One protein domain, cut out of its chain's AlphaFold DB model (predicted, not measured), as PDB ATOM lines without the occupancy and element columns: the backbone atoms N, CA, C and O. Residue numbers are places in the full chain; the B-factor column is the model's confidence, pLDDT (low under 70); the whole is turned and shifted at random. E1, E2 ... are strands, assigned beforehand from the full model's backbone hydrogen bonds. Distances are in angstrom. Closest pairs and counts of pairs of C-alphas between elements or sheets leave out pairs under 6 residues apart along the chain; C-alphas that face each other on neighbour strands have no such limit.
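AT A GLANCE: This is residues 3 to 84 of the 611 residues of an uncharacterized protein of Myxococcales bacterium (UniProt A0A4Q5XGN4). What is the overall shape? One strongly twisted, curled sheet of five antiparallel strands makes a trough-like wall, with its edge strands E2 and E5 apart and the trough not closed into a barrel. The long unnamed stretch of residues 38 to 50 loops out on the sheet's concave side, and residues 3 to 16 form another long unnamed stretch before E1. What is it made of? The printed part has 82 residues with no named helix and five strands, E1 to E5 along the chain, in the sheet order E2 E1 E3 E4 E5; the class is all strand, though under half of the residues, 36 of 82, are in named elements. It is compact, with a radius of gyration of the C-alphas of 12.8 A and spans of 35 by 24 by 24 A.

IN THESE COORDINATES: Where does the first strand begin? After residues 3 to 16, E1 takes residues 17 to 24, 23.0 A long, from C-alpha 17 at (-27.494, -4.875, -49.382). What follows? E2 is residues 33 to 37, and E3, residues 51 to 60, is the longest strand, at 26.7 A. E4 is residues 63 to 70, 24.3 A long. Where does the last strand end? E5, residues 79 to 83, ends with C-alpha 83 at (-38.708, 4.106, -44.118).

HOW THE PARTS SIT: How do the first strands pair? E1 and E2 are a hairpin at 152 degrees between directions, with N 20 and O 34 2.8 A apart. E1 and E3 are antiparallel at 160 degrees; N 21 and O 55 are within hydrogen-bond range at 2.9 A. How does the sheet go on? E3, E4 and E5 form a meander, each strand the antiparallel neighbour of the one before. In the hairpin of E3 and E4, at 171 degrees, N 56 and O 67 are 2.9 A apart; in that of E4 and E5, at 149 degrees, N 66 and O 82 are 2.9 A apart. How far does the sheet turn? From edge to edge its strands' lines turn by 72 degrees, and the way across it turns by 85 degrees.

THE WHOLE: How large is it? The two C-alphas farthest apart, those of Leu 11 and Asp 25, are 36.7 A from each other. Is anything missing, and which links are long? The printed part has no cut; the link E2 to E3, 13 residues, is long, and E3 to E4 is tight. Where is confidence low? The mean pLDDT of the printed part is 82.5, and residues 3 to 15 are under 70.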
ATOM      1  N   THR A   3     -36.644  -6.719 -38.844       54.88
ATOM      2  CA  THR A   3     -38.022  -6.707 -39.338       54.88
ATOM      3  C   THR A   3     -38.332  -5.350 -39.973       54.88
ATOM      4  O   THR A   3     -37.582  -4.385 -39.801       54.88
ATOM      5  N   LEU A   4     -39.423  -5.282 -40.738       53.66
ATOM      6  CA  LEU A   4     -40.013  -4.037 -41.234       53.66
ATOM      7  C   LEU A   4     -41.341  -3.776 -40.502       53.66
ATOM      8  O   LEU A   4     -42.026  -4.739 -40.144       53.66
ATOM      9  N   PRO A   5     -41.741  -2.509 -40.293       50.66
ATOM     10  CA  PRO A   5     -43.059  -2.175 -39.781       50.66
ATOM     11  C   PRO A   5     -44.137  -2.696 -40.736       50.66
ATOM     12  O   PRO A   5     -44.147  -2.354 -41.915       50.66
ATOM     13  N   GLY A   6     -45.039  -3.540 -40.235       51.72
ATOM     14  CA  GLY A   6     -46.300  -3.869 -40.907       51.72
ATOM     15  C   GLY A   6     -46.242  -4.641 -42.238       51.72
ATOM     16  O   GLY A   6     -47.311  -4.958 -42.754       51.72
ATOM     17  N   GLN A   7     -45.075  -4.982 -42.807       51.50
ATOM     18  CA  GLN A   7     -44.968  -5.718 -44.082       51.50
ATOM     19  C   GLN A   7     -43.771  -6.687 -44.139       51.50
ATOM     20  O   GLN A   7     -42.768  -6.515 -43.450       51.50
ATOM     21  N   ALA A   8     -43.864  -7.713 -44.994       52.66
ATOM     22  CA  ALA A   8     -42.709  -8.518 -45.402       52.66
ATOM     23  C   ALA A   8     -41.882  -7.751 -46.451       52.66
ATOM     24  O   ALA A   8     -42.457  -7.031 -47.265       52.66
ATOM     25  N   LEU A   9     -40.553  -7.926 -46.462       53.53
ATOM     26  CA  LEU A   9     -39.686  -7.373 -47.512       53.53
ATOM     27  C   LEU A   9     -40.240  -7.743 -48.893       53.53
ATOM     28  O   LEU A   9     -40.560  -8.910 -49.144       53.53
ATOM     29  N   SER A  10     -40.309  -6.771 -49.806       59.59
ATOM     30  CA  SER A  10     -40.550  -7.082 -51.213       59.59
ATOM     31  C   SER A  10     -39.466  -8.048 -51.720       59.59
ATOM     32  O   SER A  10     -38.341  -8.068 -51.215       59.59
ATOM     33  N   LEU A  11     -39.779  -8.846 -52.744       57.91
ATOM     34  CA  LEU A  11     -38.819  -9.754 -53.398       57.91
ATOM     35  C   LEU A  11     -37.559  -9.043 -53.930       57.91
ATOM     36  O   LEU A  11     -36.551  -9.692 -54.204       57.91
ATOM     37  N   GLU A  12     -37.628  -7.726 -54.114       60.03
ATOM     38  CA  GLU A  12     -36.502  -6.889 -54.523       60.03
ATOM     39  C   GLU A  12     -35.721  -6.366 -53.314       60.03
ATOM     40  O   GLU A  12     -34.492  -6.435 -53.312       60.03
ATOM     41  N   ALA A  13     -36.407  -5.939 -52.247       60.38
ATOM     42  CA  ALA A  13     -35.769  -5.532 -50.997       60.38
ATOM     43  C   ALA A  13     -35.058  -6.696 -50.288       60.38
ATOM     44  O   ALA A  13     -34.055  -6.483 -49.613       60.38
ATOM     45  N   SER A  14     -35.501  -7.938 -50.498       61.97
ATOM     46  CA  SER A  14     -34.801  -9.128 -50.002       61.97
ATOM     47  C   SER A  14     -33.450  -9.376 -50.694       61.97
ATOM     48  O   SER A  14     -32.589 -10.040 -50.123       61.97
ATOM     49  N   ARG A  15     -33.227  -8.802 -51.888       69.12
ATOM     50  CA  ARG A  15     -31.962  -8.878 -52.645       69.12
ATOM     51  C   ARG A  15     -31.045  -7.672 -52.428       69.12
ATOM     52  O   ARG A  15     -29.953  -7.633 -52.996       69.12
ATOM     53  N   ALA A  16     -31.487  -6.684 -51.654       82.44
ATOM     54  CA  ALA A  16     -30.715  -5.485 -51.364       82.44
ATOM     55  C   ALA A  16     -29.572  -5.760 -50.371       82.44
ATOM     56  O   ALA A  16     -29.542  -6.778 -49.674       82.44
ATOM     57  N   SER A  17     -28.610  -4.834 -50.331       87.25
ATOM     58  CA  SER A  17     -27.494  -4.875 -49.382       87.25
ATOM     59  C   SER A  17     -27.878  -4.153 -48.095       87.25
ATOM     60  O   SER A  17     -28.201  -2.968 -48.116       87.25
ATOM     61  N   LEU A  18     -27.843  -4.887 -46.990       90.62
ATOM     62  CA  LEU A  18     -27.995  -4.386 -45.636       90.62
ATOM     63  C   LEU A  18     -26.618  -3.995 -45.098       90.62
ATOM     64  O   LEU A  18     -25.756  -4.852 -44.890       90.62
ATOM     65  N   GLU A  19     -26.424  -2.705 -44.869       93.56
ATOM     66  CA  GLU A  19     -25.242  -2.166 -44.207       93.56
ATOM     67  C   GLU A  19     -25.488  -2.142 -42.701       93.56
ATOM     68  O   GLU A  19     -26.482  -1.579 -42.244       93.56
ATOM     69  N   LEU A  20     -24.588  -2.741 -41.928       93.00
ATOM     70  CA  LEU A  20     -24.639  -2.804 -40.473       93.00
ATOM     71  C   LEU A  20     -23.391  -2.150 -39.887       93.00
ATOM     72  O   LEU A  20     -22.275  -2.442 -40.312       93.00
ATOM     73  N   SER A  21     -23.574  -1.310 -38.874       93.75
ATOM     74  CA  SER A  21     -22.486  -0.673 -38.125       93.75
ATOM     75  C   SER A  21     -22.608  -0.987 -36.639       93.75
ATOM     76  O   SER A  21     -23.666  -0.782 -36.041       93.75
ATOM     77  N   ALA A  22     -21.521  -1.473 -36.045       93.38
ATOM     78  CA  ALA A  22     -21.402  -1.756 -34.622       93.38
ATOM     79  C   ALA A  22     -20.949  -0.505 -33.863       93.38
ATOM     80  O   ALA A  22     -19.915   0.092 -34.175       93.38
ATOM     81  N   LEU A  23     -21.699  -0.146 -32.826       93.50
ATOM     82  CA  LEU A  23     -21.475   1.043 -32.011       93.50
ATOM     83  C   LEU A  23     -21.232   0.651 -30.548       93.50
ATOM     84  O   LEU A  23     -21.795  -0.324 -30.047       93.50
ATOM     85  N   GLY A  24     -20.389   1.413 -29.857       92.31
ATOM     86  CA  GLY A  24     -20.038   1.195 -28.452       92.31
ATOM     87  C   GLY A  24     -18.683   1.801 -28.091       92.31
ATOM     88  O   GLY A  24     -18.100   2.558 -28.876       92.31
ATOM     89  N   ASP A  25     -18.188   1.445 -26.906       90.94
ATOM     90  CA  ASP A  25     -16.942   1.965 -26.325       90.94
ATOM     91  C   ASP A  25     -15.714   1.219 -26.865       90.94
ATOM     92  O   ASP A  25     -15.086   0.409 -26.187       90.94
ATOM     93  N   PHE A  26     -15.435   1.434 -28.147       89.75
ATOM     94  CA  PHE A  26     -14.276   0.912 -28.870       89.75
ATOM     95  C   PHE A  26     -13.999   1.787 -30.095       89.75
ATOM     96  O   PHE A  26     -14.892   2.493 -30.574       89.75
ATOM     97  N   GLU A  27     -12.780   1.717 -30.625       86.62
ATOM     98  CA  GLU A  27     -12.406   2.424 -31.852       86.62
ATOM     99  C   GLU A  27     -12.927   1.710 -33.116       86.62
ATOM    100  O   GLU A  27     -13.022   0.476 -33.141       86.62
ATOM    101  N   PRO A  28     -13.272   2.452 -34.188       84.25
ATOM    102  CA  PRO A  28     -13.653   1.859 -35.463       84.25
ATOM    103  C   PRO A  28     -12.563   0.948 -36.030       84.25
ATOM    104  O   PRO A  28     -11.375   1.265 -36.026       84.25
ATOM    105  N   SER A  29     -12.989  -0.179 -36.584       87.88
ATOM    106  CA  SER A  29     -12.124  -1.123 -37.286       87.88
ATOM    107  C   SER A  29     -12.889  -1.791 -38.428       87.88
ATOM    108  O   SER A  29     -14.107  -1.629 -38.556       87.88
ATOM    109  N   ASN A  30     -12.203  -2.610 -39.226       86.81
ATOM    110  CA  ASN A  30     -12.851  -3.441 -40.249       86.81
ATOM    111  C   ASN A  30     -13.872  -4.432 -39.661       86.81
ATOM    112  O   ASN A  30     -14.679  -4.986 -40.398       86.81
ATOM    113  N   GLU A  31     -13.830  -4.670 -38.349       88.88
ATOM    114  CA  GLU A  31     -14.782  -5.514 -37.627       88.88
ATOM    115  C   GLU A  31     -16.020  -4.737 -37.160       88.88
ATOM    116  O   GLU A  31     -17.004  -5.339 -36.752       88.88
ATOM    117  N   SER A  32     -16.008  -3.403 -37.239       90.81
ATOM    118  CA  SER A  32     -17.119  -2.552 -36.789       90.81
ATOM    119  C   SER A  32     -18.174  -2.254 -37.859       90.81
ATOM    120  O   SER A  32     -19.152  -1.571 -37.565       90.81
ATOM    121  N   ALA A  33     -18.010  -2.769 -39.078       93.06
ATOM    122  CA  ALA A  33     -18.975  -2.611 -40.159       93.06
ATOM    123  C   ALA A  33     -19.073  -3.890 -40.996       93.06
ATOM    124  O   ALA A  33     -18.061  -4.511 -41.323       93.06
ATOM    125  N   GLU A  34     -20.291  -4.273 -41.370       91.81
ATOM    126  CA  GLU A  34     -20.546  -5.396 -42.270       91.81
ATOM    127  C   GLU A  34     -21.616  -5.049 -43.302       91.81
ATOM    128  O   GLU A  34     -22.550  -4.304 -43.026       91.81
ATOM    129  N   VAL A  35     -21.490  -5.627 -44.496       91.75
ATOM    130  CA  VAL A  35     -22.501  -5.541 -45.553       91.75
ATOM    131  C   VAL A  35     -22.953  -6.953 -45.886       91.75
ATOM    132  O   VAL A  35     -22.133  -7.814 -46.218       91.75
ATOM    133  N   LEU A  36     -24.254  -7.205 -45.769       89.19
ATOM    134  CA  LEU A  36     -24.856  -8.525 -45.942       89.19
ATOM    135  C   LEU A  36     -26.059  -8.441 -46.891       89.19
ATOM    136  O   LEU A  36     -26.719  -7.410 -46.938       89.19
ATOM    137  N   PRO A  37     -26.401  -9.511 -47.628       85.44
ATOM    138  CA  PRO A  37     -27.704  -9.596 -48.283       85.44
ATOM    139  C   PRO A  37     -28.825  -9.507 -47.241       85.44
ATOM    140  O   PRO A  37     -28.725 -10.138 -46.186       85.44
ATOM    141  N   ALA A  38     -29.885  -8.754 -47.532       81.81
ATOM    142  CA  ALA A  38     -31.004  -8.576 -46.608       81.81
ATOM    143  C   ALA A  38     -31.687  -9.913 -46.249       81.81
ATOM    144  O   ALA A  38     -32.044 -10.148 -45.101       81.81
ATOM    145  N   ASP A  39     -31.816 -10.851 -47.181       77.88
ATOM    146  CA  ASP A  39     -32.412 -12.167 -46.909       77.88
ATOM    147  C   ASP A  39     -31.512 -13.145 -46.125       77.88
ATOM    148  O   ASP A  39     -31.938 -14.257 -45.788       77.88
ATOM    149  N   ARG A  40     -30.268 -12.764 -45.803       81.12
ATOM    150  CA  ARG A  40     -29.311 -13.663 -45.155       81.12
ATOM    151  C   ARG A  40     -29.619 -13.850 -43.668       81.12
ATOM    152  O   ARG A  40     -29.288 -13.016 -42.830       81.12
ATOM    153  N   ALA A  41     -30.133 -15.027 -43.319       81.00
ATOM    154  CA  ALA A  41     -30.294 -15.471 -41.934       81.00
ATOM    155  C   ALA A  41     -29.082 -16.278 -41.421       81.00
ATOM    156  O   ALA A  41     -28.387 -16.948 -42.186       81.00
ATOM    157  N   GLY A  42     -28.841 -16.242 -40.103       80.38
ATOM    158  CA  GLY A  42     -27.840 -17.083 -39.428       80.38
ATOM    159  C   GLY A  42     -26.373 -16.727 -39.710       80.38
ATOM    160  O   GLY A  42     -25.494 -17.553 -39.478       80.38
ATOM    161  N   ALA A  43     -26.093 -15.528 -40.230       82.56
ATOM    162  CA  ALA A  43     -24.727 -15.049 -40.414       82.56
ATOM    163  C   ALA A  43     -24.059 -14.743 -39.062       82.56
ATOM    164  O   ALA A  43     -24.654 -14.098 -38.200       82.56
ATOM    165  N   THR A  44     -22.808 -15.170 -38.899       84.00
ATOM    166  CA  THR A  44     -21.968 -14.746 -37.775       84.00
ATOM    167  C   THR A  44     -21.373 -13.378 -38.085       84.00
ATOM    168  O   THR A  44     -20.592 -13.264 -39.029       84.00
ATOM    169  N   LEU A  45     -21.724 -12.371 -37.286       87.25
ATOM    170  CA  LEU A  45     -21.127 -11.036 -37.356       87.25
ATOM    171  C   LEU A  45     -19.772 -11.033 -36.640       87.25
ATOM    172  O   LEU A  45     -19.623 -11.655 -35.588       87.25
ATOM    173  N   ARG A  46     -18.799 -10.299 -37.178       89.88
ATOM    174  CA  ARG A  46     -17.461 -10.100 -36.590       89.88
ATOM    175  C   ARG A  46     -17.391  -8.902 -35.648       89.88
ATOM    176  O   ARG A  46     -16.305  -8.450 -35.323       89.88
ATOM    177  N   PHE A  47     -18.539  -8.387 -35.227       92.00
ATOM    178  CA  PHE A  47     -18.618  -7.196 -34.393       92.00
ATOM    179  C   PHE A  47     -17.839  -7.355 -33.080       92.00
ATOM    180  O   PHE A  47     -17.882  -8.434 -32.478       92.00
ATOM    181  N   PRO A  48     -17.168  -6.292 -32.594       90.69
ATOM    182  CA  PRO A  48     -16.458  -6.331 -31.322       90.69
ATOM    183  C   PRO A  48     -17.367  -6.767 -30.173       90.69
ATOM    184  O   PRO A  48     -18.543  -6.398 -30.117       90.69
ATOM    185  N   ALA A  49     -16.823  -7.508 -29.208       87.56
ATOM    186  CA  ALA A  49     -17.590  -7.994 -28.056       87.56
ATOM    187  C   ALA A  49     -18.210  -6.851 -27.225       87.56
ATOM    188  O   ALA A  49     -19.250  -7.033 -26.592       87.56
ATOM    189  N   GLN A  50     -17.587  -5.671 -27.270       88.50
ATOM    190  CA  GLN A  50     -18.004  -4.433 -26.614       88.50
ATOM    191  C   GLN A  50     -19.164  -3.713 -27.329       88.50
ATOM    192  O   GLN A  50     -19.566  -2.641 -26.881       88.50
ATOM    193  N   THR A  51     -19.713  -4.269 -28.416       91.44
ATOM    194  CA  THR A  51     -20.862  -3.697 -29.141       91.44
ATOM    195  C   THR A  51     -22.062  -3.494 -28.217       91.44
ATOM    196  O   THR A  51     -22.600  -4.452 -27.656       91.44
ATOM    197  N   GLN A  52     -22.476  -2.230 -28.097       91.81
ATOM    198  CA  GLN A  52     -23.615  -1.766 -27.304       91.81
ATOM    199  C   GLN A  52     -24.825  -1.421 -28.168       91.81
ATOM    200  O   GLN A  52     -25.946  -1.462 -27.681       91.81
ATOM    201  N   ALA A  53     -24.631  -1.098 -29.445       92.56
ATOM    202  CA  ALA A  53     -25.726  -0.794 -30.352       92.56
ATOM    203  C   ALA A  53     -25.380  -1.158 -31.794       92.56
ATOM    204  O   ALA A  53     -24.210  -1.294 -32.156       92.56
ATOM    205  N   VAL A  54     -26.413  -1.305 -32.616       92.12
ATOM    206  CA  VAL A  54     -26.280  -1.527 -34.055       92.12
ATOM    207  C   VAL A  54     -27.129  -0.508 -34.794       92.12
ATOM    208  O   VAL A  54     -28.309  -0.318 -34.493       92.12
ATOM    209  N   GLN A  55     -26.514   0.125 -35.785       93.38
ATOM    210  CA  GLN A  55     -27.204   0.916 -36.791       93.38
ATOM    211  C   GLN A  55     -27.276   0.110 -38.085       93.38
ATOM    212  O   GLN A  55     -26.324  -0.595 -38.427       93.38
ATOM    213  N   ALA A  56     -28.386   0.231 -38.808       92.12
ATOM    214  CA  ALA A  56     -28.527  -0.379 -40.119       92.12
ATOM    215  C   ALA A  56     -29.076   0.582 -41.161       92.12
ATOM    216  O   ALA A  56     -29.898   1.449 -40.854       92.12
ATOM    217  N   ARG A  57     -28.648   0.375 -42.403       93.00
ATOM    218  CA  ARG A  57     -29.175   1.045 -43.588       93.00
ATOM    219  C   ARG A  57     -29.447   0.022 -44.676       93.00
ATOM    220  O   ARG A  57     -28.683  -0.923 -44.863       93.00
ATOM    221  N   LEU A  58     -30.547   0.222 -45.384       91.19
ATOM    222  CA  LEU A  58     -30.951  -0.605 -46.512       91.19
ATOM    223  C   LEU A  58     -31.441   0.318 -47.627       91.19
ATOM    224  O   LEU A  58     -32.258   1.201 -47.376       91.19
ATOM    225  N   ALA A  59     -30.965   0.102 -48.849       87.25
ATOM    226  CA  ALA A  59     -31.463   0.785 -50.039       87.25
ATOM    227  C   ALA A  59     -31.976  -0.253 -51.042       87.25
ATOM    228  O   ALA A  59     -31.233  -1.155 -51.435       87.25
ATOM    229  N   ALA A  60     -33.240  -0.138 -51.450       79.88
ATOM    230  CA  ALA A  60     -33.907  -1.092 -52.331       79.88
ATOM    231  C   ALA A  60     -34.810  -0.365 -53.334       79.88
ATOM    232  O   ALA A  60     -35.769   0.281 -52.940       79.88
ATOM    233  N   SER A  61     -34.513  -0.480 -54.633       73.62
ATOM    234  CA  SER A  61     -35.370   0.016 -55.729       73.62
ATOM    235  C   SER A  61     -35.839   1.483 -55.605       73.62
ATOM    236  O   SER A  61     -36.907   1.831 -56.097       73.62
ATOM    237  N   GLY A  62     -35.029   2.356 -54.992       77.56
ATOM    238  CA  GLY A  62     -35.350   3.775 -54.766       77.56
ATOM    239  C   GLY A  62     -35.834   4.090 -53.348       77.56
ATOM    240  O   GLY A  62     -35.709   5.233 -52.916       77.56
ATOM    241  N   ASP A  63     -36.267   3.078 -52.597       83.06
ATOM    242  CA  ASP A  63     -36.622   3.210 -51.189       83.06
ATOM    243  C   ASP A  63     -35.385   3.098 -50.303       83.06
ATOM    244  O   ASP A  63     -34.447   2.332 -50.568       83.06
ATOM    245  N   ARG A  64     -35.402   3.844 -49.202       88.62
ATOM    246  CA  ARG A  64     -34.354   3.831 -48.187       88.62
ATOM    247  C   ARG A  64     -34.962   3.513 -46.839       88.62
ATOM    248  O   ARG A  64     -36.047   3.984 -46.514       88.62
ATOM    249  N   TYR A  65     -34.235   2.729 -46.058       90.25
ATOM    250  CA  TYR A  65     -34.619   2.379 -44.705       90.25
ATOM    251  C   TYR A  65     -33.449   2.576 -43.751       90.25
ATOM    252  O   TYR A  65     -32.298   2.284 -44.088       90.25
ATOM    253  N   ALA A  66     -33.762   3.013 -42.536       91.19
ATOM    254  CA  ALA A  66     -32.806   3.201 -41.458       91.19
ATOM    255  C   ALA A  66     -33.281   2.494 -40.187       91.19
ATOM    256  O   ALA A  66     -34.466   2.517 -39.850       91.19
ATOM    257  N   GLY A  67     -32.348   1.881 -39.462       90.06
ATOM    258  CA  GLY A  67     -32.572   1.184 -38.200       90.06
ATOM    259  C   GLY A  67     -31.575   1.614 -37.136       90.06
ATOM    260  O   GLY A  67     -30.398   1.808 -37.437       90.06
ATOM    261  N   TYR A  68     -32.027   1.684 -35.889       91.31
ATOM    262  CA  TYR A  68     -31.158   1.770 -34.720       91.31
ATOM    263  C   TYR A  68     -31.725   0.935 -33.572       91.31
ATOM    264  O   TYR A  68     -32.934   0.968 -33.328       91.31
ATOM    265  N   ALA A  69     -30.864   0.198 -32.874       89.38
ATOM    266  CA  ALA A  69     -31.218  -0.453 -31.623       89.38
ATOM    267  C   ALA A  69     -30.001  -0.606 -30.711       89.38
ATOM    268  O   ALA A  69     -28.892  -0.893 -31.161       89.38
ATOM    269  N   GLU A  70     -30.245  -0.452 -29.413       90.12
ATOM    270  CA  GLU A  70     -29.297  -0.771 -28.351       90.12
ATOM    271  C   GLU A  70     -29.446  -2.231 -27.911       90.12
ATOM    272  O   GLU A  70     -30.539  -2.814 -27.928       90.12
ATOM    273  N   ARG A  71     -28.325  -2.819 -27.498       88.12
ATOM    274  CA  ARG A  71     -28.241  -4.151 -26.915       88.12
ATOM    275  C   ARG A  71     -28.889  -4.121 -25.537       88.12
ATOM    276  O   ARG A  71     -28.485  -3.363 -24.665       88.12
ATOM    277  N   ARG A  72     -29.890  -4.980 -25.341       82.06
ATOM    278  CA  ARG A  72     -30.658  -5.077 -24.086       82.06
ATOM    279  C   ARG A  72     -30.431  -6.378 -23.327       82.06
ATOM    280  O   ARG A  72     -30.798  -6.479 -22.162       82.06
ATOM    281  N   SER A  73     -29.837  -7.376 -23.972       80.38
ATOM    282  CA  SER A  73     -29.509  -8.661 -23.364       80.38
ATOM    283  C   SER A  73     -28.255  -9.263 -23.999       80.38
ATOM    284  O   SER A  73     -27.742  -8.793 -25.021       80.38
ATOM    285  N   ASP A  74     -27.776 -10.353 -23.408       76.44
ATOM    286  CA  ASP A  74     -26.697 -11.159 -23.982       76.44
ATOM    287  C   ASP A  74     -27.176 -12.144 -25.054       76.44
ATOM    288  O   ASP A  74     -26.359 -12.773 -25.723       76.44
ATOM    289  N   SER A  75     -28.493 -12.272 -25.252       72.12
ATOM    290  CA  SER A  75     -29.081 -13.220 -26.204       72.12
ATOM    291  C   SER A  75     -29.153 -12.695 -27.642       72.12
ATOM    292  O   SER A  75     -29.572 -13.434 -28.531       72.12
ATOM    293  N   GLY A  76     -28.771 -11.438 -27.879       74.12
ATOM    294  CA  GLY A  76     -28.778 -10.811 -29.199       74.12
ATOM    295  C   GLY A  76     -29.430  -9.430 -29.207       74.12
ATOM    296  O   GLY A  76     -29.767  -8.872 -28.165       74.12
ATOM    297  N   LEU A  77     -29.582  -8.874 -30.407       84.88
ATOM    298  CA  LEU A  77     -30.151  -7.549 -30.646       84.88
ATOM    299  C   LEU A  77     -31.200  -7.639 -31.761       84.88
ATOM    300  O   LEU A  77     -30.968  -8.263 -32.806       84.88
ATOM    301  N   ASP A  78     -32.352  -7.023 -31.513       86.94
ATOM    302  CA  ASP A  78     -33.439  -6.890 -32.480       86.94
ATOM    303  C   ASP A  78     -33.530  -5.455 -32.979       86.94
ATOM    304  O   ASP A  78     -33.416  -4.506 -32.199       86.94
ATOM    305  N   LEU A  79     -33.696  -5.316 -34.292       88.00
ATOM    306  CA  LEU A  79     -33.601  -4.051 -35.000       88.00
ATOM    307  C   LEU A  79     -34.754  -3.899 -35.993       88.00
ATOM    308  O   LEU A  79     -34.893  -4.697 -36.918       88.00
ATOM    309  N   LEU A  80     -35.522  -2.823 -35.855       90.00
ATOM    310  CA  LEU A  80     -36.590  -2.473 -36.784       90.00
ATOM    311  C   LEU A  80     -36.090  -1.431 -37.794       90.00
ATOM    312  O   LEU A  80     -35.613  -0.356 -37.405       90.00
ATOM    313  N   LEU A  81     -36.218  -1.739 -39.084       89.38
ATOM    314  CA  LEU A  81     -35.889  -0.827 -40.184       89.38
ATOM    315  C   LEU A  81     -37.111   0.012 -40.557       89.38
ATOM    316  O   LEU A  81     -38.138  -0.534 -40.936       89.38
ATOM    317  N   TRP A  82     -37.004   1.330 -40.478       89.50
ATOM    318  CA  TRP A  82     -38.084   2.254 -40.825       89.50
ATOM    319  C   TRP A  82     -37.819   2.879 -42.189       89.50
ATOM    320  O   TRP A  82     -36.644   3.091 -42.493       89.50
ATOM    321  N   PRO A  83     -38.859   3.216 -42.973       89.56
ATOM    322  CA  PRO A  83     -38.708   4.106 -44.118       89.56
ATOM    323  C   PRO A  83     -37.958   5.383 -43.712       89.56
ATOM    324  O   PRO A  83     -38.270   6.008 -42.698       89.56
ATOM    325  N   ASP A  84     -36.926   5.732 -44.472       87.00
ATOM    326  CA  ASP A  84     -36.062   6.881 -44.211       87.00
ATOM    327  C   ASP A  84     -36.770   8.173 -44.645       87.00
ATOM    328  O   ASP A  84     -37.166   8.298 -45.803       87.00
TER     329      ASP A  84